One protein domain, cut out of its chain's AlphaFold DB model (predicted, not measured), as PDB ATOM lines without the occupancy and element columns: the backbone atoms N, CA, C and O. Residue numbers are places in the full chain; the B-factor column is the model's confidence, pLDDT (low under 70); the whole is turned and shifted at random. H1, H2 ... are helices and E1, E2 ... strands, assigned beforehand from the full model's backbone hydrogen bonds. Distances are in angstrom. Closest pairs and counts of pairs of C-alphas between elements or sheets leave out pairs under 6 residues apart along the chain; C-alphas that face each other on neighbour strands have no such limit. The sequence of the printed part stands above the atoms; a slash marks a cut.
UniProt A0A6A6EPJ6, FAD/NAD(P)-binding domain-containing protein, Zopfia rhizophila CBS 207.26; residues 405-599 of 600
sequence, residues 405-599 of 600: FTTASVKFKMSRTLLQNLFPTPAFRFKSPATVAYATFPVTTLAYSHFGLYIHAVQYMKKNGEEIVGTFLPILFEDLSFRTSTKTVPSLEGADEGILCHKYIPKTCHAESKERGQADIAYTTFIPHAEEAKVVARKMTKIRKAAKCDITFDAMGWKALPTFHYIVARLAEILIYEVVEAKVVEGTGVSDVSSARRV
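What this domain is: This is residues 405 to 599 of the 600 residues of the protein "FAD/NAD(P)-binding domain-containing protein" of Zopfia rhizophila CBS 207.26 (UniProt A0A6A6EPJ6). One large, twisted sheet of nine strands is bowed into an open trough, with E8 and E9 along one rim and the E6 and E7 hairpin along the other. Across its open side run residues 479 to 497, H2 with the stretch on to E8, and residues 589 to 596; H1 and H3 lie outside the trough, and the loop at residues 507 to 518 sticks out at one end. The printed part has 195 residues with three named helices and nine named strands, in the order E1 H1 E2 E3 E4 E5 E6 E7 H2 E8 H3 E9, and the class is mostly strand. The sheet is mixed and branched at E4, and the whole is compact, with a radius of gyration of the C-alphas of 17.8 A and spans of 55 by 47 by 40 A.

Where its parts are: E1, residues 405 to 415, begins at C-alpha 405 (202.738, 193.208, 188.069) and is 30.9 A long. E3 is residues 436 to 445, 29.5 A; E4 is residues 449 to 461, 32.2 A, and bends by 73 degrees at residue 457. E5, residues 467 to 478, 29.7 A, bends by 53 degrees at residue 475. E6, residues 498 to 506, and E7, residues 519 to 528, measure 26.1 A and 26.0 A. E2 is residues 428 to 430 and E8 residues 539 to 545. E9, residues 576 to 588, 31.1 A, bends by 51 degrees at residue 579 and ends at C-alpha 588 (208.544, 195.167, 189.184). The helices are H1, residues 416 to 420, H2, residues 529 to 532, and H3, residues 565 to 572.

How they stand to each other: E3, E4 and E5 form a meander, each strand the antiparallel neighbour of the one before; N 440 and O 454 are 2.8 A apart, N 451 and O 477 2.9 A. E2 and E3 lie on one side of E4, E5 on the other side; N 429 of E2 and O 459 are 2.8 A apart. E1 is antiparallel to E3 (N 408 to O 443, 2.9 A) and to E9 (N 407 to O 585, 2.8 A), and edge strand E8 is antiparallel to E9 (N 544 to O 584, 2.8 A). E5 and E6 are parallel, with N 471 and O 498 2.9 A apart; E6 and E7 are a hairpin, with N 503 and O 523 2.8 A apart. H1 is on the sheet at a height of 6.9 A, only just over none of its strands, with 2 of its C-alphas falling on E4. H2 only grazes the sheet with residues 529 to 532, and H3 is not on it. In H1 and H3 every O i to N i+4 pair is within hydrogen-bond range; H2 is too short for one.

The domain as a whole: The C-alphas of Glu 512 and Thr 541, the two farthest apart, are 55.7 A from each other. The printed part has no cut; the links E5 to E6, E6 to E7 and E8 to H3 are long. The mean pLDDT of the printed part is 78.6, with 41 residues under 70, among them residues 479 to 496.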
ATOM      1  N   PHE A 405     203.956 193.882 187.599       72.06
ATOM      2  CA  PHE A 405     202.738 193.208 188.069       72.06
ATOM      3  C   PHE A 405     201.690 194.186 188.604       72.06
ATOM      4  O   PHE A 405     202.015 195.295 189.029       72.06
ATOM      5  N   THR A 406     200.425 193.760 188.617       78.69
ATOM      6  CA  THR A 406     199.351 194.408 189.383       78.69
ATOM      7  C   THR A 406     198.560 193.350 190.142       78.69
ATOM      8  O   THR A 406     197.986 192.456 189.532       78.69
ATOM      9  N   THR A 407     198.514 193.450 191.467       82.38
ATOM     10  CA  THR A 407     197.765 192.535 192.339       82.38
ATOM     11  C   THR A 407     196.704 193.313 193.091       82.38
ATOM     12  O   THR A 407     197.044 194.162 193.910       82.38
ATOM     13  N   ALA A 408     195.432 193.002 192.855       86.88
ATOM     14  CA  ALA A 408     194.340 193.384 193.737       86.88
ATOM     15  C   ALA A 408     194.112 192.243 194.731       86.88
ATOM     16  O   ALA A 408     193.874 191.112 194.323       86.88
ATOM     17  N   SER A 409     194.209 192.510 196.027       90.69
ATOM     18  CA  SER A 409     194.057 191.490 197.064       90.69
ATOM     19  C   SER A 409     193.122 191.951 198.161       90.69
ATOM     20  O   SER A 409     193.259 193.077 198.648       90.69
ATOM     21  N   VAL A 410     192.253 191.047 198.599       91.44
ATOM     22  CA  VAL A 410     191.399 191.239 199.767       91.44
ATOM     23  C   VAL A 410     191.735 190.174 200.797       91.44
ATOM     24  O   VAL A 410     191.496 188.988 200.573       91.44
ATOM     25  N   LYS A 411     192.313 190.603 201.916       92.19
ATOM     26  CA  LYS A 411     192.546 189.793 203.106       92.19
ATOM     27  C   LYS A 411     191.342 189.914 204.022       92.19
ATOM     28  O   LYS A 411     190.895 191.018 204.328       92.19
ATOM     29  N   PHE A 412     190.844 188.787 204.492       92.56
ATOM     30  CA  PHE A 412     189.630 188.717 205.283       92.56
ATOM     31  C   PHE A 412     189.733 187.665 206.384       92.56
ATOM     32  O   PHE A 412     190.634 186.822 206.409       92.56
ATOM     33  N   LYS A 413     188.800 187.753 207.325       92.38
ATOM     34  CA  LYS A 413     188.666 186.880 208.484       92.38
ATOM     35  C   LYS A 413     187.382 186.070 208.366       92.38
ATOM     36  O   LYS A 413     186.338 186.608 208.001       92.38
ATOM     37  N   MET A 414     187.455 184.783 208.696       92.25
ATOM     38  CA  MET A 414     186.303 183.880 208.643       92.25
ATOM     39  C   MET A 414     186.431 182.689 209.603       92.25
ATOM     40  O   MET A 414     187.407 182.577 210.347       92.25
ATOM     41  N   SER A 415     185.448 181.781 209.578       91.38
ATOM     42  CA  SER A 415     185.449 180.539 210.362       91.38
ATOM     43  C   SER A 415     186.661 179.656 210.058       91.38
ATOM     44  O   SER A 415     186.841 179.194 208.927       91.38
ATOM     45  N   ARG A 416     187.448 179.342 211.095       91.12
ATOM     46  CA  ARG A 416     188.557 178.382 210.999       91.12
ATOM     47  C   ARG A 416     188.058 176.994 210.600       91.12
ATOM     48  O   ARG A 416     188.675 176.341 209.767       91.12
ATOM     49  N   THR A 417     186.944 176.549 211.182       88.12
ATOM     50  CA  THR A 417     186.394 175.205 210.958       88.12
ATOM     51  C   THR A 417     185.961 175.006 209.506       88.12
ATOM     52  O   THR A 417     186.200 173.941 208.950       88.12
ATOM     53  N   LEU A 418     185.393 176.035 208.865       87.50
ATOM     54  CA  LEU A 418     185.031 175.955 207.445       87.50
ATOM     55  C   LEU A 418     186.272 175.861 206.550       87.50
ATOM     56  O   LEU A 418     186.322 175.001 205.677       87.50
ATOM     57  N   LEU A 419     187.297 176.685 206.797       88.81
ATOM     58  CA  LEU A 419     188.549 176.623 206.034       88.81
ATOM     59  C   LEU A 419     189.320 175.317 206.258       88.81
ATOM     60  O   LEU A 419     189.973 174.828 205.341       88.81
ATOM     61  N   GLN A 420     189.226 174.728 207.451       89.69
ATOM     62  CA  GLN A 420     189.879 173.459 207.765       89.69
ATOM     63  C   GLN A 420     189.360 172.303 206.895       89.69
ATOM     64  O   GLN A 420     190.120 171.381 206.609       89.69
ATOM     65  N   ASN A 421     188.113 172.369 206.417       88.31
ATOM     66  CA  ASN A 421     187.557 171.366 205.501       88.31
ATOM     67  C   ASN A 421     188.238 171.362 204.121       88.31
ATOM     68  O   ASN A 421     188.053 170.417 203.359       88.31
ATOM     69  N   LEU A 422     189.027 172.392 203.792       88.25
ATOM     70  CA  LEU A 422     189.815 172.456 202.557       88.25
ATOM     71  C   LEU A 422     191.183 171.776 202.691       88.25
ATOM     72  O   LEU A 422     191.916 171.672 201.709       88.25
ATOM     73  N   PHE A 423     191.563 171.331 203.892       92.25
ATOM     74  CA  PHE A 423     192.839 170.663 204.098       92.25
ATOM     75  C   PHE A 423     192.812 169.225 203.567       92.25
ATOM     76  O   PHE A 423     191.909 168.459 203.897       92.25
ATOM     77  N   PRO A 424     193.827 168.821 202.783       87.62
ATOM     78  CA  PRO A 424     193.799 167.544 202.079       87.62
ATOM     79  C   PRO A 424     194.079 166.356 203.003       87.62
ATOM     80  O   PRO A 424     193.691 165.231 202.700       87.62
ATOM     81  N   THR A 425     194.785 166.575 204.119       89.12
ATOM     82  CA  THR A 425     195.154 165.518 205.066       89.12
ATOM     83  C   THR A 425     195.187 166.037 206.508       89.12
ATOM     84  O   THR A 425     195.389 167.235 206.722       89.12
ATOM     85  N   PRO A 426     195.095 165.151 207.523       89.62
ATOM     86  CA  PRO A 426     195.203 165.530 208.940       89.62
ATOM     87  C   PRO A 426     196.551 166.140 209.363       89.62
ATOM     88  O   PRO A 426     196.675 166.623 210.495       89.62
ATOM     89  N   ALA A 427     197.559 166.084 208.483       90.75
ATOM     90  CA  ALA A 427     198.866 166.701 208.687       90.75
ATOM     91  C   ALA A 427     198.814 168.232 208.574       90.75
ATOM     92  O   ALA A 427     199.700 168.898 209.099       90.75
ATOM     93  N   PHE A 428     197.793 168.784 207.913       94.50
ATOM     94  CA  PHE A 428     197.554 170.222 207.843       94.50
ATOM     95  C   PHE A 428     196.646 170.659 208.989       94.50
ATOM     96  O   PHE A 428     195.570 170.096 209.205       94.50
ATOM     97  N   ARG A 429     197.072 171.679 209.729       93.12
ATOM     98  CA  ARG A 429     196.331 172.265 210.849       93.12
ATOM     99  C   ARG A 429     196.562 173.765 210.874       93.12
ATOM    100  O   ARG A 429     197.493 174.268 210.267       93.12
ATOM    101  N   PHE A 430     195.719 174.503 211.577       92.62
ATOM    102  CA  PHE A 430     196.030 175.900 211.867       92.62
ATOM    103  C   PHE A 430     196.986 175.972 213.053       92.62
ATOM    104  O   PHE A 430     196.783 175.259 214.033       92.62
ATOM    105  N   LYS A 431     197.975 176.869 212.985       88.25
ATOM    106  CA  LYS A 431     198.917 177.113 214.089       88.25
ATOM    107  C   LYS A 431     198.218 177.655 215.341       88.25
ATOM    108  O   LYS A 431     198.606 177.353 216.462       88.25
ATOM    109  N   SER A 432     197.202 178.498 215.149       85.50
ATOM    110  CA  SER A 432     196.448 179.113 216.243       85.50
ATOM    111  C   SER A 432     195.227 178.266 216.628       85.50
ATOM    112  O   SER A 432     194.493 177.837 215.733       85.50
ATOM    113  N   PRO A 433     194.935 178.095 217.933       84.50
ATOM    114  CA  PRO A 433     193.718 177.432 218.404       84.50
ATOM    115  C   PRO A 433     192.458 178.313 218.292       84.50
ATOM    116  O   PRO A 433     191.381 177.893 218.712       84.50
ATOM    117  N   ALA A 434     192.567 179.532 217.752       86.19
ATOM    118  CA  ALA A 434     191.443 180.451 217.594       86.19
ATOM    119  C   ALA A 434     190.278 179.844 216.784       86.19
ATOM    120  O   ALA A 434     190.445 178.950 215.957       86.19
ATOM    121  N   THR A 435     189.066 180.362 216.973       87.94
ATOM    122  CA  THR A 435     187.877 179.950 216.196       87.94
ATOM    123  C   THR A 435     187.815 180.592 214.805       87.94
ATOM    124  O   THR A 435     187.017 180.190 213.956       87.94
ATOM    125  N   VAL A 436     188.684 181.570 214.558       91.12
ATOM    126  CA  VAL A 436     188.759 182.377 213.339       91.12
ATOM    127  C   VAL A 436     190.116 182.210 212.670       91.12
ATOM    128  O   VAL A 436     191.135 182.050 213.343       91.12
ATOM    129  N   ALA A 437     190.123 182.269 211.345       92.06
ATOM    130  CA  ALA A 437     191.321 182.203 210.522       92.06
ATOM    131  C   ALA A 437     191.310 183.315 209.469       92.06
ATOM    132  O   ALA A 437     190.272 183.923 209.193       92.06
ATOM    133  N   TYR A 438     192.486 183.575 208.903       93.00
ATOM    134  CA  TYR A 438     192.685 184.597 207.885       93.00
ATOM    135  C   TYR A 438     192.922 183.943 206.534       93.00
ATOM    136  O   TYR A 438     193.701 182.993 206.424       93.00
ATOM    137  N   ALA A 439     192.302 184.505 205.508       92.44
ATOM    138  CA  ALA A 439     192.536 184.119 204.132       92.44
ATOM    139  C   ALA A 439     192.614 185.356 203.234       92.44
ATOM    140  O   ALA A 439     192.192 186.446 203.624       92.44
ATOM    141  N   THR A 440     193.177 185.189 202.043       93.06
ATOM    142  CA  THR A 440     193.279 186.248 201.040       93.06
ATOM    143  C   THR A 440     192.796 185.748 199.689       93.06
ATOM    144  O   THR A 440     193.206 184.677 199.237       93.06
ATOM    145  N   PHE A 441     191.975 186.565 199.028       91.69
ATOM    146  CA  PHE A 441     191.681 186.457 197.602       91.69
ATOM    147  C   PHE A 441     192.512 187.488 196.836       91.69
ATOM    148  O   PHE A 441     192.194 188.680 196.892       91.69
ATOM    149  N   PRO A 442     193.584 187.082 196.140       88.19
ATOM    150  CA  PRO A 442     194.239 187.929 195.168       88.19
ATOM    151  C   PRO A 442     193.754 187.619 193.751       88.19
ATOM    152  O   PRO A 442     193.650 186.462 193.346       88.19
ATOM    153  N   VAL A 443     193.550 188.680 192.981       83.44
ATOM    154  CA  VAL A 443     193.587 188.663 191.522       83.44
ATOM    155  C   VAL A 443     194.862 189.368 191.117       83.44
ATOM    156  O   VAL A 443     195.085 190.529 191.469       83.44
ATOM    157  N   THR A 444     195.719 188.663 190.398       76.19
ATOM    158  CA  THR A 444     196.959 189.244 189.898       76.19
ATOM    159  C   THR A 444     196.961 189.203 188.388       76.19
ATOM    160  O   THR A 444     196.762 188.153 187.782       76.19
ATOM    161  N   THR A 445     197.190 190.372 187.797       68.06
ATOM    162  CA  THR A 445     197.315 190.557 186.360       68.06
ATOM    163  C   THR A 445     198.777 190.721 185.994       68.06
ATOM    164  O   THR A 445     199.492 191.600 186.490       68.06
ATOM    165  N   LEU A 446     199.190 189.829 185.106       66.06
ATOM    166  CA  LEU A 446     200.529 189.650 184.591       66.06
ATOM    167  C   LEU A 446     200.447 189.448 183.059       66.06
ATOM    168  O   LEU A 446     199.675 190.158 182.417       66.06
ATOM    169  N   ALA A 447     201.233 188.533 182.460       52.50
ATOM    170  CA  ALA A 447     201.005 188.045 181.094       52.50
ATOM    171  C   ALA A 447     199.655 187.368 180.986       52.50
ATOM    172  O   ALA A 447     198.959 187.486 179.985       52.50
ATOM    173  N   TYR A 448     199.330 186.654 182.055       53.03
ATOM    174  CA  TYR A 448     198.064 186.025 182.313       53.03
ATOM    175  C   TYR A 448     197.440 186.636 183.561       53.03
ATOM    176  O   TYR A 448     198.109 187.312 184.349       53.03
ATOM    177  N   SER A 449     196.152 186.388 183.753       62.38
ATOM    178  CA  SER A 449     195.504 186.670 185.028       62.38
ATOM    179  C   SER A 449     195.379 185.381 185.822       62.38
ATOM    180  O   SER A 449     195.059 184.332 185.264       62.38
ATOM    181  N   HIS A 450     195.622 185.451 187.125       79.81
ATOM    182  CA  HIS A 450     195.288 184.350 188.015       79.81
ATOM    183  C   HIS A 450     194.543 184.840 189.251       79.81
ATOM    184  O   HIS A 450     194.736 185.963 189.728       79.81
ATOM    185  N   PHE A 451     193.697 183.958 189.764       85.75
ATOM    186  CA  PHE A 451     192.928 184.120 190.986       85.75
ATOM    187  C   PHE A 451     193.255 182.960 191.920       85.75
ATOM    188  O   PHE A 451     193.368 181.822 191.471       85.75
ATOM    189  N   GLY A 452     193.382 183.221 193.217       88.44
ATOM    190  CA  GLY A 452     193.601 182.153 194.189       88.44
ATOM    191  C   GLY A 452     192.865 182.371 195.501       88.44
ATOM    192  O   GLY A 452     192.385 183.463 195.787       88.44
ATOM    193  N   LEU A 453     192.814 181.321 196.315       91.44
ATOM    194  CA  LEU A 453     192.445 181.396 197.727       91.44
ATOM    195  C   LEU A 453     193.665 180.999 198.546       91.44
ATOM    196  O   LEU A 453     194.120 179.868 198.442       91.44
ATOM    197  N   TYR A 454     194.171 181.910 199.368       91.12
ATOM    198  CA  TYR A 454     195.343 181.689 200.208       91.12
ATOM    199  C   TYR A 454     194.918 181.639 201.671       91.12
ATOM    200  O   TYR A 454     194.365 182.612 202.173       91.12
ATOM    201  N   ILE A 455     195.163 180.523 202.354       93.56
ATOM    202  CA  ILE A 455     194.826 180.317 203.768       93.56
ATOM    203  C   ILE A 455     196.096 180.485 204.601       93.56
ATOM    204  O   ILE A 455     197.049 179.730 204.429       93.56
ATOM    205  N   HIS A 456     196.116 181.460 205.505       92.50
ATOM    206  CA  HIS A 456     197.324 181.835 206.248       92.50
ATOM    207  C   HIS A 456     197.498 181.050 207.552       92.50
ATOM    208  O   HIS A 456     196.527 180.523 208.104       92.50
ATOM    209  N   ALA A 457     198.728 181.047 208.083       90.69
ATOM    210  CA  ALA A 457     199.082 180.431 209.366       90.69
ATOM    211  C   ALA A 457     198.721 178.932 209.459       90.69
ATOM    212  O   ALA A 457     198.228 178.445 210.488       90.69
ATOM    213  N   VAL A 458     198.967 178.203 208.370       91.88
ATOM    214  CA  VAL A 458     198.769 176.757 208.273       91.88
ATOM    215  C   VAL A 458     200.061 176.041 208.639       91.88
ATOM    216  O   VAL A 458     201.112 176.253 208.049       91.88
ATOM    217  N   GLN A 459     199.962 175.166 209.621       93.19
ATOM    218  CA  GLN A 459     200.997 174.252 210.053       93.19
ATOM    219  C   GLN A 459     200.868 172.931 209.285       93.19
ATOM    220  O   GLN A 459     199.782 172.354 209.210       93.19
ATOM    221  N   TYR A 460     201.974 172.433 208.740       92.75
ATOM    222  CA  TYR A 460     202.086 171.109 208.140       92.75
ATOM    223  C   TYR A 460     203.046 170.237 208.949       92.75
ATOM    224  O   TYR A 460     204.203 170.609 209.154       92.75
ATOM    225  N   MET A 461     202.577 169.060 209.365       92.25
ATOM    226  CA  MET A 461     203.397 168.056 210.038       92.25
ATOM    227  C   MET A 461     204.077 167.126 209.040       92.25
ATOM    228  O   MET A 461     203.416 166.336 208.359       92.25
ATOM    229  N   LYS A 462     205.409 167.183 208.980       87.81
ATOM    230  CA  LYS A 462     206.209 166.217 208.226       87.81
ATOM    231  C   LYS A 462     206.152 164.838 208.886       87.81
ATOM    232  O   LYS A 462     205.875 164.694 210.075       87.81
ATOM    233  N   LYS A 463     206.502 163.800 208.121       84.88
ATOM    234  CA  LYS A 463     206.557 162.418 208.630       84.88
ATOM    235  C   LYS A 463     207.597 162.215 209.735       84.88
ATOM    236  O   LYS A 463     207.430 161.327 210.560       84.88
ATOM    237  N   ASN A 464     208.658 163.020 209.740       85.19
ATOM    238  CA  ASN A 464     209.712 162.999 210.755       85.19
ATOM    239  C   ASN A 464     209.346 163.786 212.036       85.19
ATOM    240  O   ASN A 464     210.190 163.899 212.917       85.19
ATOM    241  N   GLY A 465     208.127 164.335 212.133       84.62
ATOM    242  CA  GLY A 465     207.657 165.122 213.280       84.62
ATOM    243  C   GLY A 465     208.036 166.607 213.247       84.62
ATOM    244  O   GLY A 465     207.645 167.347 214.140       84.62
ATOM    245  N   GLU A 466     208.771 167.062 212.231       88.81
ATOM    246  CA  GLU A 466     209.103 168.477 212.057       88.81
ATOM    247  C   GLU A 466     207.897 169.265 211.525       88.81
ATOM    248  O   GLU A 466     207.110 168.768 210.709       88.81
ATOM    249  N   GLU A 467     207.766 170.516 211.956       89.56
ATOM    250  CA  GLU A 467     206.649 171.385 211.595       89.56
ATOM    251  C   GLU A 467     207.087 172.446 210.582       89.56
ATOM    252  O   GLU A 467     208.146 173.048 210.731       89.56
ATOM    253  N   ILE A 468     206.259 172.694 209.564       89.31
ATOM    254  CA  ILE A 468     206.391 173.851 208.664       89.31
ATOM    255  C   ILE A 468     205.188 174.756 208.887       89.31
ATOM    256  O   ILE A 468     204.057 174.271 208.825       89.31
ATOM    257  N   VAL A 469     205.398 176.059 209.068       89.94
ATOM    258  CA  VAL A 469     204.303 177.036 209.116       89.94
ATOM    259  C   VAL A 469     204.309 177.883 207.848       89.94
ATOM    260  O   VAL A 469     205.267 178.594 207.563       89.94
ATOM    261  N   GLY A 470     203.220 177.842 207.086       89.12
ATOM    262  CA  GLY A 470     203.107 178.550 205.819       89.12
ATOM    263  C   GLY A 470     201.686 178.978 205.469       89.12
ATOM    264  O   GLY A 470     200.728 178.751 206.210       89.12
ATOM    265  N   THR A 471     201.550 179.563 204.284       90.69
ATOM    266  CA  THR A 471     200.250 179.802 203.659       90.69
ATOM    267  C   THR A 471     199.898 178.615 202.760       90.69
ATOM    268  O   THR A 471     200.678 178.226 201.891       90.69
ATOM    269  N   PHE A 472     198.716 178.032 202.943       92.81
ATOM    270  CA  PHE A 472     198.208 176.950 202.103       92.81
ATOM    271  C   PHE A 472     197.390 177.504 200.932       92.81
ATOM    272  O   PHE A 472     196.514 178.346 201.137       92.81
ATOM    273  N   LEU A 473     197.658 177.018 199.719       89.81
ATOM    274  CA  LEU A 473     196.958 177.399 198.489       89.81
ATOM    275  C   LEU A 473     196.032 176.256 198.023       89.81
ATOM    276  O   LEU A 473     196.464 175.402 197.247       89.81
ATOM    277  N   PRO A 474     194.772 176.194 198.497       87.25
ATOM    278  CA  PRO A 474     193.805 175.179 198.068       87.25
ATOM    279  C   PRO A 474     193.279 175.373 196.642       87.25
ATOM    280  O   PRO A 474     192.895 174.396 196.005       87.25
ATOM    281  N   ILE A 475     193.191 176.616 196.156       85.19
ATOM    282  CA  ILE A 475     192.570 176.942 194.864       85.19
ATOM    283  C   ILE A 475     193.446 177.946 194.131       85.19
ATOM    284  O   ILE A 475     193.756 179.007 194.672       85.19
ATOM    285  N   LEU A 476     193.777 177.624 192.884       84.00
ATOM    286  CA  LEU A 476     194.422 178.517 191.934       84.00
ATOM    287  C   LEU A 476     193.751 178.333 190.569       84.00
ATOM    288  O   LEU A 476     193.726 177.228 190.031       84.00
ATOM    289  N   PHE A 477     193.208 179.416 190.026       80.31
ATOM    290  CA  PHE A 477     192.751 179.495 188.644       80.31
ATOM    291  C   PHE A 477     193.724 180.357 187.860       80.31
ATOM    292  O   PHE A 477     193.980 181.498 188.242       80.31
ATOM    293  N   GLU A 478     194.234 179.821 186.759       72.31
ATOM    294  CA  GLU A 478     195.127 180.531 185.851       72.31
ATOM    295  C   GLU A 478     194.483 180.600 184.470       72.31
ATOM    296  O   GLU A 478     194.090 179.579 183.903       72.31
ATOM    297  N   ASP A 479     194.384 181.807 183.926       65.69
ATOM    298  CA  ASP A 479     193.998 182.011 182.537       65.69
ATOM    299  C   ASP A 479     195.242 181.954 181.649       65.69
ATOM    300  O   ASP A 479     195.888 182.963 181.387       65.69
ATOM    301  N   LEU A 480     195.595 180.754 181.189       56.06
ATOM    302  CA  LEU A 480     196.753 180.540 180.316       56.06
ATOM    303  C   LEU A 480     196.481 180.893 178.841       56.06
ATOM    304  O   LEU A 480     197.270 180.506 177.973       56.06
ATOM    305  N   SER A 481     195.371 181.574 178.520       46.81
ATOM    306  CA  SER A 481     195.173 182.108 177.172       46.81
ATOM    307  C   SER A 481     196.257 183.155 176.887       46.81
ATOM    308  O   SER A 481     196.461 184.109 177.638       46.81
ATOM    309  N   PHE A 482     197.047 182.923 175.835       36.59
ATOM    310  CA  PHE A 482     198.165 183.795 175.485       36.59
ATOM    311  C   PHE A 482     197.636 185.189 175.133       36.59
ATOM    312  O   PHE A 482     197.083 185.393 174.057       36.59
ATOM    313  N   ARG A 483     197.871 186.169 176.006       34.22
ATOM    314  CA  ARG A 483     197.955 187.576 175.612       34.22
ATOM    315  C   ARG A 483     199.433 187.907 175.440       34.22
ATOM    316  O   ARG A 483     200.239 187.598 176.316       34.22
ATOM    317  N   THR A 484     199.807 188.521 174.318       29.39
ATOM    318  CA  THR A 484     201.143 189.100 174.105       29.39
ATOM    319  C   THR A 484     201.373 190.253 175.082       29.39
ATOM    320  O   THR A 484     201.268 191.430 174.766       29.39
ATOM    321  N   SER A 485     201.702 189.915 176.318       30.84
ATOM    322  CA  SER A 485     202.521 190.741 177.191       30.84
ATOM    323  C   SER A 485     203.184 189.785 178.169       30.84
ATOM    324  O   SER A 485     202.506 188.953 178.735       30.84
ATOM    325  N   THR A 486     204.501 189.824 178.322       30.55
ATOM    326  CA  THR A 486     205.277 188.930 179.198       30.55
ATOM    327  C   THR A 486     205.259 189.430 180.638       30.55
ATOM    328  O   THR A 486     205.816 190.496 180.887       30.55
ATOM    329  N   LYS A 487     204.643 188.721 181.592       38.50
ATOM    330  CA  LYS A 487     204.655 189.037 183.032       38.50
ATOM    331  C   LYS A 487     204.244 187.778 183.838       38.50
ATOM    332  O   LYS A 487     203.412 187.010 183.359       38.50
ATOM    333  N   THR A 488     204.759 187.571 185.054       43.56
ATOM    334  CA  THR A 488     204.475 186.381 185.908       43.56
ATOM    335  C   THR A 488     204.485 186.646 187.443       43.56
ATOM    336  O   THR A 488     205.004 187.663 187.885       43.56
ATOM    337  N   VAL A 489     203.846 185.711 188.180       34.94
ATOM    338  CA  VAL A 489     203.480 185.422 189.613       34.94
ATOM    339  C   VAL A 489     203.796 186.405 190.797       34.94
ATOM    340  O   VAL A 489     204.864 187.014 190.812       34.94
ATOM    341  N   PRO A 490     202.919 186.525 191.842       37.53
ATOM    342  CA  PRO A 490     203.067 187.387 193.034       37.53
ATOM    343  C   PRO A 490     203.529 186.679 194.334       37.53
ATOM    344  O   PRO A 490     203.202 185.520 194.574       37.53
ATOM    345  N   SER A 491     204.150 187.449 195.243       37.03
ATOM    346  CA  SER A 491     204.456 187.066 196.638       37.03
ATOM    347  C   SER A 491     203.384 187.512 197.651       37.03
ATOM    348  O   SER A 491     202.708 188.531 197.454       37.03
ATOM    349  N   LEU A 492     203.270 186.750 198.747       41.44
ATOM    350  CA  LEU A 492     202.428 187.007 199.922       41.44
ATOM    351  C   LEU A 492     203.296 187.605 201.035       41.44
ATOM    352  O   LEU A 492     204.323 187.038 201.388       41.44
ATOM    353  N   GLU A 493     202.890 188.735 201.608       40.16
ATOM    354  CA  GLU A 493     203.531 189.280 202.809       40.16
ATOM    355  C   GLU A 493     202.829 188.750 204.068       40.16
ATOM    356  O   GLU A 493     201.624 188.947 204.257       40.16
ATOM    357  N   GLY A 494     203.596 188.097 204.942       50.62
ATOM    358  CA  GLY A 494     203.172 187.594 206.250       50.62
ATOM    359  C   GLY A 494     204.335 186.922 206.991       50.62
ATOM    360  O   GLY A 494     205.362 186.638 206.388       50.62
ATOM    361  N   ALA A 495     204.177 186.651 208.291       54.56
ATOM    362  CA  ALA A 495     205.153 185.934 209.132       54.56
ATOM    363  C   ALA A 495     205.266 184.421 208.816       54.56
ATOM    364  O   ALA A 495     205.692 183.638 209.664       54.56
ATOM    365  N   ASP A 496     204.826 184.019 207.625       69.50
ATOM    366  CA  ASP A 496     204.777 182.640 207.151       69.50
ATOM    367  C   ASP A 496     206.100 182.293 206.441       69.50
ATOM    368  O   ASP A 496     206.743 183.155 205.843       69.50
ATOM    369  N   GLU A 497     206.524 181.030 206.494       80.19
ATOM    370  CA  GLU A 497     207.833 180.601 205.973       80.19
ATOM    371  C   GLU A 497     207.820 180.352 204.452       80.19
ATOM    372  O   GLU A 497     208.872 180.316 203.805       80.19
ATOM    373  N   GLY A 498     206.634 180.169 203.863       81.69
ATOM    374  CA  GLY A 498     206.466 179.837 202.451       81.69
ATOM    375  C   GLY A 498     205.053 179.394 202.068       81.69
ATOM    376  O   GLY A 498     204.122 179.424 202.880       81.69
ATOM    377  N   ILE A 499     204.908 178.938 200.822       81.56
ATOM    378  CA  ILE A 499     203.648 178.436 200.253       81.56
ATOM    379  C   ILE A 499     203.624 176.907 200.287       81.56
ATOM    380  O   ILE A 499     204.554 176.246 199.821       81.56
ATOM    381  N   LEU A 500     202.531 176.342 200.797       87.25
ATOM    382  CA  LEU A 500     202.225 174.915 200.748       87.25
ATOM    383  C   LEU A 500     201.212 174.633 199.630       87.25
ATOM    384  O   LEU A 500     200.117 175.199 199.625       87.25
ATOM    385  N   CYS A 501     201.543 173.695 198.743       85.94
ATOM    386  CA  CYS A 501     200.629 173.169 197.723       85.94
ATOM    387  C   CYS A 501     200.504 171.649 197.874       85.94
ATOM    388  O   CYS A 501     201.459 170.977 198.265       85.94
ATOM    389  N   HIS A 502     199.345 171.081 197.548       86.69
ATOM    390  CA  HIS A 502     199.141 169.633 197.574       86.69
ATOM    391  C   HIS A 502     198.748 169.129 196.190       86.69
ATOM    392  O   HIS A 502     197.727 169.530 195.641       86.69
ATOM    393  N   LYS A 503     199.568 168.243 195.621       84.56
ATOM    394  CA  LYS A 503     199.268 167.582 194.355       84.56
ATOM    395  C   LYS A 503     198.448 166.334 194.635       84.56
ATOM    396  O   LYS A 503     198.926 165.455 195.348       84.56
ATOM    397  N   TYR A 504     197.271 166.251 194.027       81.06
ATOM    398  CA  TYR A 504     196.383 165.095 194.087       81.06
ATOM    399  C   TYR A 504     195.905 164.748 192.672       81.06
ATOM    400  O   TYR A 504     195.319 165.588 191.994       81.06
ATOM    401  N   ILE A 505     196.175 163.525 192.221       80.50
ATOM    402  CA  ILE A 505     195.654 162.966 190.970       80.50
ATOM    403  C   ILE A 505     194.836 161.731 191.353       80.50
ATOM    404  O   ILE A 505     195.420 160.787 191.895       80.50
ATOM    405  N   PRO A 506     193.508 161.735 191.128       76.56
ATOM    406  CA  PRO A 506     192.661 160.595 191.447       76.56
ATOM    407  C   PRO A 506     193.003 159.407 190.551       76.56
ATOM    408  O   PRO A 506     193.380 159.580 189.392       76.56
ATOM    409  N   LYS A 507     192.819 158.204 191.084       80.06
ATOM    410  CA  LYS A 507     192.934 156.966 190.328       80.06
ATOM    411  C   LYS A 507     191.825 156.878 189.286       80.06
ATOM    412  O   LYS A 507     190.659 157.152 189.586       80.06
ATOM    413  N   THR A 508     192.180 156.502 188.058       82.12
ATOM    414  CA  THR A 508     191.192 156.316 186.984       82.12
ATOM    415  C   THR A 508     190.466 154.991 187.189       82.12
ATOM    416  O   THR A 508     191.067 153.926 187.065       82.12
ATOM    417  N   CYS A 509     189.170 155.035 187.504       71.38
ATOM    418  CA  CYS A 509     188.366 153.834 187.720       71.38
ATOM    419  C   CYS A 509     186.888 154.040 187.345       71.38
ATOM    420  O   CYS A 509     186.378 155.160 187.365       71.38
ATOM    421  N   HIS A 510     186.175 152.949 187.050       76.44
ATOM    422  CA  HIS A 510     184.725 152.981 186.820       76.44
ATOM    423  C   HIS A 510     183.941 153.291 188.112       76.44
ATOM    424  O   HIS A 510     184.456 153.135 189.220       76.44
ATOM    425  N   ALA A 511     182.684 153.729 187.973       70.19
ATOM    426  CA  ALA A 511     181.889 154.332 189.052       70.19
ATOM    427  C   ALA A 511     181.664 153.440 190.292       70.19
ATOM    428  O   ALA A 511     181.500 153.979 191.390       70.19
ATOM    429  N   GLU A 512     181.674 152.116 190.116       84.94
ATOM    430  CA  GLU A 512     181.466 151.103 191.166       84.94
ATOM    431  C   GLU A 512     182.777 150.541 191.743       84.94
ATOM    432  O   GLU A 512     182.766 149.671 192.615       84.94
ATOM    433  N   SER A 513     183.931 151.019 191.266       82.25
ATOM    434  CA  SER A 513     185.222 150.536 191.746       82.25
ATOM    435  C   SER A 513     185.449 150.905 193.213       82.25
ATOM    436  O   SER A 513     185.252 152.051 193.621       82.25
ATOM    437  N   LYS A 514     185.990 149.956 193.989       84.00
ATOM    438  CA  LYS A 514     186.499 150.193 195.356       84.00
ATOM    439  C   LYS A 514     187.659 151.196 195.394       84.00
ATOM    440  O   LYS A 514     188.033 151.676 196.462       84.00
ATOM    441  N   GLU A 515     188.234 151.498 194.235       78.00
ATOM    442  CA  GLU A 515     189.325 152.452 194.061       78.00
ATOM    443  C   GLU A 515     188.842 153.893 193.853       78.00
ATOM    444  O   GLU A 515     189.651 154.819 193.801       78.00
ATOM    445  N   ARG A 516     187.524 154.111 193.773       75.31
ATOM    446  CA  ARG A 516     186.942 155.444 193.624       75.31
ATOM    447  C   ARG A 516     187.317 156.333 194.809       75.31
ATOM    448  O   ARG A 516     187.073 155.991 195.962       75.31
ATOM    449  N   GLY A 517     187.890 157.497 194.507       72.44
ATOM    450  CA  GLY A 517     188.374 158.447 195.514       72.44
ATOM    451  C   GLY A 517     189.768 158.131 196.069       72.44
ATOM    452  O   GLY A 517     190.261 158.868 196.923       72.44
ATOM    453  N   GLN A 518     190.427 157.074 195.585       83.81
ATOM    454  CA  GLN A 518     191.845 156.841 195.850       83.81
ATOM    455  C   GLN A 518     192.705 157.666 194.883       83.81
ATOM    456  O   GLN A 518     192.253 158.027 193.799       83.81
ATOM    457  N   ALA A 519     193.939 157.980 195.276       83.69
ATOM    458  CA  ALA A 519     194.869 158.764 194.466       83.69
ATOM    459  C   ALA A 519     195.901 157.869 193.772       83.69
ATOM    460  O   ALA A 519     196.505 157.026 194.432       83.69
ATOM    461  N   ASP A 520     196.176 158.124 192.492       83.56
ATOM    462  CA  ASP A 520     197.375 157.610 191.815       83.56
ATOM    463  C   ASP A 520     198.625 158.383 192.265       83.56
ATOM    464  O   ASP A 520     199.707 157.820 192.427       83.56
ATOM    465  N   ILE A 521     198.486 159.693 192.494       85.44
ATOM    466  CA  ILE A 521     199.571 160.565 192.958       85.44
ATOM    467  C   ILE A 521     199.032 161.485 194.052       85.44
ATOM    468  O   ILE A 521     198.116 162.261 193.802       85.44
ATOM    469  N   ALA A 522     199.636 161.451 195.243       88.38
ATOM    470  CA  ALA A 522     199.333 162.381 196.333       88.38
ATOM    471  C   ALA A 522     200.613 162.812 197.069       88.38
ATOM    472  O   ALA A 522     201.314 161.977 197.651       88.38
ATOM    473  N   TYR A 523     200.951 164.105 197.042       88.75
ATOM    474  CA  TYR A 523     202.065 164.653 197.825       88.75
ATOM    475  C   TYR A 523     201.990 166.168 198.032       88.75
ATOM    476  O   TYR A 523     201.477 166.904 197.196       88.75
ATOM    477  N   THR A 524     202.575 166.638 199.135       90.44
ATOM    478  CA  THR A 524     202.711 168.067 199.448       90.44
ATOM    479  C   THR A 524     204.036 168.618 198.921       90.44
ATOM    480  O   THR A 524     205.078 167.964 199.015       90.44
ATOM    481  N   THR A 525     204.006 169.831 198.385       89.12
ATOM    482  CA  THR A 525     205.172 170.629 198.000       89.12
ATOM    483  C   THR A 525     205.227 171.911 198.821       89.12
ATOM    484  O   THR A 525     204.188 172.449 199.203       89.12
ATOM    485  N   PHE A 526     206.434 172.405 199.070       88.56
ATOM    486  CA  PHE A 526     206.689 173.645 199.791       88.56
ATOM    487  C   PHE A 526     207.604 174.560 198.976       88.56
ATOM    488  O   PHE A 526     208.568 174.084 198.368       88.56
ATOM    489  N   ILE A 527     207.286 175.853 198.972       85.19
ATOM    490  CA  ILE A 527     208.025 176.924 198.295       85.19
ATOM    491  C   ILE A 527     208.450 177.940 199.366       85.19
ATOM    492  O   ILE A 527     207.594 178.695 199.831       85.19
ATOM    493  N   PRO A 528     209.716 177.955 199.817       83.06
ATOM    494  CA  PRO A 528     210.154 178.856 200.881       83.06
ATOM    495  C   PRO A 528     210.323 180.293 200.386       83.06
ATOM    496  O   PRO A 528     211.075 180.542 199.440       83.06
ATOM    497  N   HIS A 529     209.737 181.259 201.099       74.06
ATOM    498  CA  HIS A 529     209.845 182.678 200.737       74.06
ATOM    499  C   HIS A 529     211.296 183.185 200.756       74.06
ATOM    500  O   HIS A 529     211.690 183.994 199.919       74.06
ATOM    501  N   ALA A 530     212.121 182.677 201.676       70.62
ATOM    502  CA  ALA A 530     213.528 183.069 201.800       70.62
ATOM    503  C   ALA A 530     214.407 182.630 200.613       70.62
ATOM    504  O   ALA A 530     215.474 183.206 200.400       70.62
ATOM    505  N   GLU A 531     214.002 181.600 199.870       69.62
ATOM    506  CA  GLU A 531     214.703 181.130 198.669       69.62
ATOM    507  C   GLU A 531     214.120 181.778 197.408       69.62
ATOM    508  O   GLU A 531     214.880 182.231 196.558       69.62
ATOM    509  N   GLU A 532     212.793 181.922 197.346       63.38
ATOM    510  CA  GLU A 532     212.070 182.674 196.309       63.38
ATOM    511  C   GLU A 532     212.596 184.119 196.168       63.38
ATOM    512  O   GLU A 532     212.864 184.588 195.063       63.38
ATOM    513  N   ALA A 533     212.831 184.815 197.288       56.22
ATOM    514  CA  ALA A 533     213.279 186.211 197.297       56.22
ATOM    515  C   ALA A 533     214.727 186.434 196.813       56.22
ATOM    516  O   ALA A 533     215.112 187.576 196.555       56.22
ATOM    517  N   LYS A 534     215.552 185.381 196.709       56.31
ATOM    518  CA  LYS A 534     216.980 185.497 196.345       56.31
ATOM    519  C   LYS A 534     217.231 185.533 194.840       56.31
ATOM    520  O   LYS A 534     218.327 185.913 194.439       56.31
ATOM    521  N   VAL A 535     216.258 185.130 194.021       55.94
ATOM    522  CA  VAL A 535     216.467 184.966 192.573       55.94
ATOM    523  C   VAL A 535     216.087 186.222 191.786       55.94
ATOM    524  O   VAL A 535     216.783 186.580 190.841       55.94
ATOM    525  N   VAL A 536     215.039 186.945 192.196       57.22
ATOM    526  CA  VAL A 536     214.602 188.197 191.553       57.22
ATOM    527  C   VAL A 536     214.123 189.190 192.615       57.22
ATOM    528  O   VAL A 536     213.171 188.924 193.347       57.22
ATOM    529  N   ALA A 537     214.755 190.364 192.698       56.72
ATOM    530  CA  ALA A 537     214.370 191.396 193.661       56.72
ATOM    531  C   ALA A 537     213.036 192.061 193.263       56.72
ATOM    532  O   ALA A 537     212.955 192.768 192.257       56.72
ATOM    533  N   ARG A 538     211.988 191.865 194.074       64.75
ATOM    534  CA  ARG A 538     210.681 192.516 193.895       64.75
ATOM    535  C   ARG A 538     210.744 193.965 194.382       64.75
ATOM    536  O   ARG A 538     211.106 194.224 195.527       64.75
ATOM    537  N   LYS A 539     210.341 194.916 193.541       70.75
ATOM    538  CA  LYS A 539     210.248 196.341 193.883       70.75
ATOM    539  C   LYS A 539     208.815 196.820 193.721       70.75
ATOM    540  O   LYS A 539     208.313 196.950 192.609       70.75
ATOM    541  N   MET A 540     208.151 197.114 194.834       77.12
ATOM    542  CA  MET A 540     206.834 197.747 194.803       77.12
ATOM    543  C   MET A 540     206.981 199.197 194.337       77.12
ATOM    544  O   MET A 540     207.760 199.960 194.906       77.12
ATOM    545  N   THR A 541     206.250 199.574 193.294       81.94
ATOM    546  CA  THR A 541     206.256 200.939 192.752       81.94
ATOM    547  C   THR A 541     205.065 201.740 193.252       81.94
ATOM    548  O   THR A 541     205.183 202.952 193.435       81.94
ATOM    549  N   LYS A 542     203.921 201.090 193.505       83.06
ATOM    550  CA  LYS A 542     202.706 201.764 193.968       83.06
ATOM    551  C   LYS A 542     201.837 200.845 194.816       83.06
ATOM    552  O   LYS A 542     201.602 199.697 194.460       83.06
ATOM    553  N   ILE A 543     201.305 201.376 195.913       87.25
ATOM    554  CA  ILE A 543     200.345 200.680 196.776       87.25
ATOM    555  C   ILE A 543     199.133 201.588 196.958       87.25
ATOM    556  O   ILE A 543     199.263 202.730 197.393       87.25
ATOM    557  N   ARG A 544     197.945 201.082 196.631       86.44
ATOM    558  CA  ARG A 544     196.661 201.739 196.896       86.44
ATOM    559  C   ARG A 544     195.874 200.877 197.868       86.44
ATOM    560  O   ARG A 544     195.679 199.700 197.595       86.44
ATOM    561  N   LYS A 545     195.415 201.444 198.979       89.69
ATOM    562  CA  LYS A 545     194.538 200.751 199.932       89.69
ATOM    563  C   LYS A 545     193.109 201.240 199.743       89.69
ATOM    564  O   LYS A 545     192.889 202.437 199.575       89.69
ATOM    565  N   ALA A 546     192.157 200.317 199.732       87.31
ATOM    566  CA  ALA A 546     190.748 200.652 199.626       87.31
ATOM    567  C   ALA A 546     190.182 200.963 201.018       87.31
ATOM    568  O   ALA A 546     190.471 200.256 201.981       87.31
ATOM    569  N   ALA A 547     189.369 202.016 201.116       84.62
ATOM    570  CA  ALA A 547     188.668 202.365 202.353       84.62
ATOM    571  C   ALA A 547     187.444 201.465 202.607       84.62
ATOM    572  O   ALA A 547     187.052 201.259 203.750       84.62
ATOM    573  N   LYS A 548     186.839 200.946 201.533       84.25
ATOM    574  CA  LYS A 548     185.720 200.000 201.548       84.25
ATOM    575  C   LYS A 548     185.943 198.942 200.476       84.25
ATOM    576  O   LYS A 548     186.534 199.242 199.438       84.25
ATOM    577  N   CYS A 549     185.482 197.727 200.737       86.25
ATOM    578  CA  CYS A 549     185.591 196.603 199.822       86.25
ATOM    579  C   CYS A 549     184.428 195.643 200.056       86.25
ATOM    580  O   CYS A 549     184.201 195.240 201.194       86.25
ATOM    581  N   ASP A 550     183.777 195.234 198.973       83.56
ATOM    582  CA  ASP A 550     182.730 194.219 198.967       83.56
ATOM    583  C   ASP A 550     183.175 193.050 198.079       83.56
ATOM    584  O   ASP A 550     183.844 193.253 197.063       83.56
ATOM    585  N   ILE A 551     182.838 191.823 198.481       83.88
ATOM    586  CA  ILE A 551     183.122 190.603 197.718       83.88
ATOM    587  C   ILE A 551     181.805 189.875 197.477       83.88
ATOM    588  O   ILE A 551     181.083 189.563 198.421       83.88
ATOM    589  N   THR A 552     181.527 189.556 196.216       84.38
ATOM    590  CA  THR A 552     180.347 188.793 195.797       84.38
ATOM    591  C   THR A 552     180.749 187.689 194.833       84.38
ATOM    592  O   THR A 552     181.496 187.934 193.886       84.38
ATOM    593  N   PHE A 553     180.222 186.486 195.055       84.62
ATOM    594  CA  PHE A 553     180.378 185.351 194.152       84.62
ATOM    595  C   PHE A 553     179.077 185.129 193.384       84.62
ATOM    596  O   PHE A 553     178.032 184.911 193.994       84.62
ATOM    597  N   ASP A 554     179.151 185.144 192.057       84.25
ATOM    598  CA  ASP A 554     178.069 184.686 191.189       84.25
ATOM    599  C   ASP A 554     178.455 183.315 190.624       84.25
ATOM    600  O   ASP A 554     179.320 183.201 189.756       84.25
ATOM    601  N   ALA A 555     177.842 182.255 191.158       76.44
ATOM    602  CA  ALA A 555     178.095 180.884 190.713       76.44
ATOM    603  C   ALA A 555     177.597 180.608 189.289       76.44
ATOM    604  O   ALA A 555     177.937 179.566 188.715       76.44
ATOM    605  N   MET A 556     176.792 181.526 188.739       83.19
ATOM    606  CA  MET A 556     176.085 181.402 187.476       83.19
ATOM    607  C   MET A 556     175.280 180.091 187.375       83.19
ATOM    608  O   MET A 556     175.202 179.278 188.297       83.19
ATOM    609  N   GLY A 557     174.623 179.874 186.236       77.50
ATOM    610  CA  GLY A 557     173.959 178.607 185.941       77.50
ATOM    611  C   GLY A 557     174.901 177.594 185.291       77.50
ATOM    612  O   GLY A 557     175.869 177.953 184.624       77.50
ATOM    613  N   TRP A 558     174.528 176.319 185.363       73.62
ATOM    614  CA  TRP A 558     175.203 175.204 184.688       73.62
ATOM    615  C   TRP A 558     175.461 175.405 183.192       73.62
ATOM    616  O   TRP A 558     176.416 174.859 182.654       73.62
ATOM    617  N   LYS A 559     174.617 176.183 182.507       69.62
ATOM    618  CA  LYS A 559     174.810 176.512 181.088       69.62
ATOM    619  C   LYS A 559     175.933 177.526 180.864       69.62
ATOM    620  O   LYS A 559     176.607 177.451 179.846       69.62
ATOM    621  N   ALA A 560     176.107 178.465 181.791       67.38
ATOM    622  CA  ALA A 560     177.085 179.540 181.678       67.38
ATOM    623  C   ALA A 560     178.453 179.141 182.247       67.38
ATOM    624  O   ALA A 560     179.474 179.589 181.736       67.38
ATOM    625  N   LEU A 561     178.483 178.270 183.267       74.56
ATOM    626  CA  LEU A 561     179.717 177.852 183.935       74.56
ATOM    627  C   LEU A 561     179.785 176.327 184.190       74.56
ATOM    628  O   LEU A 561     179.990 175.905 185.325       74.56
ATOM    629  N   PRO A 562     179.636 175.463 183.168       63.59
ATOM    630  CA  PRO A 562     179.434 174.017 183.351       63.59
ATOM    631  C   PRO A 562     180.539 173.310 184.152       63.59
ATOM    632  O   PRO A 562     180.250 172.397 184.919       63.59
ATOM    633  N   THR A 563     181.796 173.738 184.005       72.94
ATOM    634  CA  THR A 563     182.942 173.123 184.697       72.94
ATOM    635  C   THR A 563     183.187 173.721 186.082       72.94
ATOM    636  O   THR A 563     183.516 172.993 187.015       72.94
ATOM    637  N   PHE A 564     183.021 175.038 186.237       78.62
ATOM    638  CA  PHE A 564     183.389 175.739 187.472       78.62
ATOM    639  C   PHE A 564     182.205 176.057 188.389       78.62
ATOM    640  O   PHE A 564     182.447 176.431 189.534       78.62
ATOM    641  N   HIS A 565     180.954 175.864 187.949       81.81
ATOM    642  CA  HIS A 565     179.746 176.175 188.727       81.81
ATOM    643  C   HIS A 565     179.821 175.617 190.146       81.81
ATOM    644  O   HIS A 565     179.631 176.348 191.109       81.81
ATOM    645  N   TYR A 566     180.188 174.345 190.291       81.88
ATOM    646  CA  TYR A 566     180.310 173.709 191.599       81.88
ATOM    647  C   TYR A 566     181.392 174.315 192.486       81.88
ATOM    648  O   TYR A 566     181.223 174.371 193.701       81.88
ATOM    649  N   ILE A 567     182.500 174.763 191.898       82.94
ATOM    650  CA  ILE A 567     183.588 175.372 192.660       82.94
ATOM    651  C   ILE A 567     183.168 176.773 193.107       82.94
ATOM    652  O   ILE A 567     183.306 177.105 194.281       82.94
ATOM    653  N   VAL A 568     182.587 177.571 192.206       83.81
ATOM    654  CA  VAL A 568     182.126 178.927 192.532       83.81
ATOM    655  C   VAL A 568     180.937 178.902 193.494       83.81
ATOM    656  O   VAL A 568     180.905 179.700 194.422       83.81
ATOM    657  N   ALA A 569     180.014 177.945 193.361       84.56
ATOM    658  CA  ALA A 569     178.915 177.748 194.307       84.56
ATOM    659  C   ALA A 569     179.424 177.476 195.729       84.56
ATOM    660  O   ALA A 569     178.902 178.040 196.682       84.56
ATOM    661  N   ARG A 570     180.490 176.677 195.881       84.44
ATOM    662  CA  ARG A 570     181.121 176.441 197.190       84.44
ATOM    663  C   ARG A 570     181.912 177.640 197.697       84.44
ATOM    664  O   ARG A 570     181.894 177.908 198.892       84.44
ATOM    665  N   LEU A 571     182.571 178.388 196.814       83.94
ATOM    666  CA  LEU A 571     183.205 179.654 197.190       83.94
ATOM    667  C   LEU A 571     182.171 180.685 197.665       83.94
ATOM    668  O   LEU A 571     182.450 181.420 198.603       83.94
ATOM    669  N   ALA A 572     180.967 180.697 197.089       84.50
ATOM    670  CA  ALA A 572     179.879 181.576 197.514       84.50
ATOM    671  C   ALA A 572     179.361 181.271 198.932       84.50
ATOM    672  O   ALA A 572     178.795 182.150 199.576       84.50
ATOM    673  N   GLU A 573     179.587 180.059 199.451       82.94
ATOM    674  CA  GLU A 573     179.254 179.678 200.834       82.94
ATOM    675  C   GLU A 573     180.263 180.230 201.866       82.94
ATOM    676  O   GLU A 573     180.047 180.113 203.075       82.94
ATOM    677  N   ILE A 574     181.374 180.838 201.424       83.00
ATOM    678  CA  ILE A 574     182.382 181.439 202.305       83.00
ATOM    679  C   ILE A 574     181.790 182.670 202.996       83.00
ATOM    680  O   ILE A 574     181.699 183.759 202.433       83.00
ATOM    681  N   LEU A 575     181.445 182.501 204.273       84.25
ATOM    682  CA  LEU A 575     181.004 183.590 205.138       84.25
ATOM    683  C   LEU A 575     182.201 184.425 205.601       84.25
ATOM    684  O   LEU A 575     182.938 184.041 206.515       84.25
ATOM    685  N   ILE A 576     182.381 185.581 204.967       88.75
ATOM    686  CA  ILE A 576     183.382 186.577 205.351       88.75
ATOM    687  C   ILE A 576     182.850 187.369 206.547       88.75
ATOM    688  O   ILE A 576     181.844 188.062 206.438       88.75
ATOM    689  N   TYR A 577     183.528 187.274 207.692       90.50
ATOM    690  CA  TYR A 577     183.141 188.018 208.894       90.50
ATOM    691  C   TYR A 577     183.603 189.470 208.841       90.50
ATOM    692  O   TYR A 577     182.909 190.363 209.312       90.50
ATOM    693  N   GLU A 578     184.799 189.695 208.301       90.94
ATOM    694  CA  GLU A 578     185.438 191.005 208.282       90.94
ATOM    695  C   GLU A 578     186.480 191.054 207.162       90.94
ATOM    696  O   GLU A 578     187.302 190.141 207.029       90.94
ATOM    697  N   VAL A 579     186.476 192.132 206.377       90.75
ATOM    698  CA  VAL A 579     187.582 192.457 205.472       90.75
ATOM    699  C   VAL A 579     188.652 193.191 206.275       90.75
ATOM    700  O   VAL A 579     188.424 194.286 206.773       90.75
ATOM    701  N   VAL A 580     189.825 192.574 206.391       91.00
ATOM    702  CA  VAL A 580     190.954 193.064 207.194       91.00
ATOM    703  C   VAL A 580     191.792 194.067 206.406       91.00
ATOM    704  O   VAL A 580     192.253 195.069 206.943       91.00
ATOM    705  N   GLU A 581     192.027 193.792 205.123       90.38
ATOM    706  CA  GLU A 581     192.766 194.686 204.234       90.38
ATOM    707  C   GLU A 581     192.320 194.458 202.792       90.38
ATOM    708  O   GLU A 581     192.252 193.322 202.333       90.38
ATOM    709  N   ALA A 582     192.082 195.536 202.049       90.31
ATOM    710  CA  ALA A 582     191.920 195.490 200.603       90.31
ATOM    711  C   ALA A 582     192.924 196.450 199.964       90.31
ATOM    712  O   ALA A 582     192.977 197.635 200.309       90.31
ATOM    713  N   LYS A 583     193.755 195.946 199.050       88.38
ATOM    714  CA  LYS A 583     194.806 196.743 198.410       88.38
ATOM    715  C   LYS A 583     195.045 196.352 196.963       88.38
ATOM    716  O   LYS A 583     194.829 195.210 196.575       88.38
ATOM    717  N   VAL A 584     195.545 197.311 196.192       85.19
ATOM    718  CA  VAL A 584     196.110 197.110 194.862       85.19
ATOM    719  C   VAL A 584     197.589 197.473 194.910       85.19
ATOM    720  O   VAL A 584     197.935 198.606 195.245       85.19
ATOM    721  N   VAL A 585     198.448 196.513 194.585       82.19
ATOM    722  CA  VAL A 585     199.904 196.672 194.558       82.19
ATOM    723  C   VAL A 585     200.387 196.576 193.119       82.19
ATOM    724  O   VAL A 585     200.067 195.617 192.422       82.19
ATOM    725  N   GLU A 586     201.179 197.554 192.697       80.44
ATOM    726  CA  GLU A 586     201.914 197.562 191.435       80.44
ATOM    727  C   GLU A 586     203.416 197.535 191.734       80.44
ATOM    728  O   GLU A 586     203.881 198.115 192.723       80.44
ATOM    729  N   GLY A 587     204.192 196.866 190.891       75.56
ATOM    730  CA  GLY A 587     205.636 196.781 191.074       75.56
ATOM    731  C   GLY A 587     206.353 196.099 189.924       75.56
ATOM    732  O   GLY A 587     205.721 195.716 188.941       75.56
ATOM    733  N   THR A 588     207.669 195.947 190.067       68.12
ATOM    734  CA  THR A 588     208.544 195.167 189.184       68.12
ATOM    735  C   THR A 588     209.141 193.965 189.919       68.12
ATOM    736  O   THR A 588     209.252 193.987 191.147       68.12
ATOM    737  N   GLY A 589     209.543 192.927 189.189       59.22
ATOM    738  CA  GLY A 589     210.075 191.683 189.754       59.22
ATOM    739  C   GLY A 589     209.012 190.585 189.856       59.22
ATOM    740  O   GLY A 589     207.872 190.852 190.241       59.22
ATOM    741  N   VAL A 590     209.398 189.356 189.506       55.47
ATOM    742  CA  VAL A 590     208.542 188.154 189.481       55.47
ATOM    743  C   VAL A 590     208.963 187.177 190.573       55.47
ATOM    744  O   VAL A 590     210.156 186.978 190.784       55.47
ATOM    745  N   SER A 591     207.986 186.532 191.212       53.94
ATOM    746  CA  SER A 591     208.216 185.403 192.118       53.94
ATOM    747  C   SER A 591     208.791 184.183 191.387       53.94
ATOM    748  O   SER A 591     208.162 183.657 190.466       53.94
ATOM    749  N   ASP A 592     209.963 183.703 191.814       59.28
ATOM    750  CA  ASP A 592     210.561 182.466 191.305       59.28
ATOM    751  C   ASP A 592     210.148 181.250 192.149       59.28
ATOM    752  O   ASP A 592     210.612 181.042 193.272       59.28
ATOM    753  N   VAL A 593     209.289 180.408 191.572       66.81
ATOM    754  CA  VAL A 593     208.832 179.151 192.185       66.81
ATOM    755  C   VAL A 593     209.773 177.969 191.918       66.81
ATOM    756  O   VAL A 593     209.438 176.838 192.263       66.81
ATOM    757  N   SER A 594     210.954 178.187 191.328       65.06
ATOM    758  CA  SER A 594     211.946 177.134 191.053       65.06
ATOM    759  C   SER A 594     212.433 176.402 192.311       65.06
ATOM    760  O   SER A 594     212.852 175.247 192.234       65.06
ATOM    761  N   SER A 595     212.320 177.044 193.477       74.88
ATOM    762  CA  SER A 595     212.628 176.464 194.790       74.88
ATOM    763  C   SER A 595     211.578 175.460 195.289       74.88
ATOM    764  O   SER A 595     211.786 174.812 196.324       74.88
ATOM    765  N   ALA A 596     210.459 175.306 194.564       79.75
ATOM    766  CA  ALA A 596     209.400 174.368 194.898       79.75
ATOM    767  C   ALA A 596     209.944 172.944 195.015       79.75
ATOM    768  O   ALA A 596     210.484 172.364 194.072       79.75
ATOM    769  N   ARG A 597     209.744 172.342 196.186       84.81
ATOM    770  CA  ARG A 597     210.229 170.992 196.481       84.81
ATOM    771  C   ARG A 597     209.177 170.162 197.183       84.81
ATOM    772  O   ARG A 597     208.377 170.671 197.965       84.81
ATOM    773  N   ARG A 598     209.187 168.852 196.929       88.00
ATOM    774  CA  ARG A 598     208.342 167.904 197.661       88.00
ATOM    775  C   ARG A 598     208.756 167.881 199.130       88.00
ATOM    776  O   ARG A 598     209.937 167.712 199.435       88.00
ATOM    777  N   VAL A 599     207.778 167.995 200.020       84.94
ATOM    778  CA  VAL A 599     207.981 167.758 201.448       84.94
ATOM    779  C   VAL A 599     208.059 166.243 201.643       84.94
ATOM    780  O   VAL A 599     207.136 165.523 201.253       84.94
TER     781      VAL A 599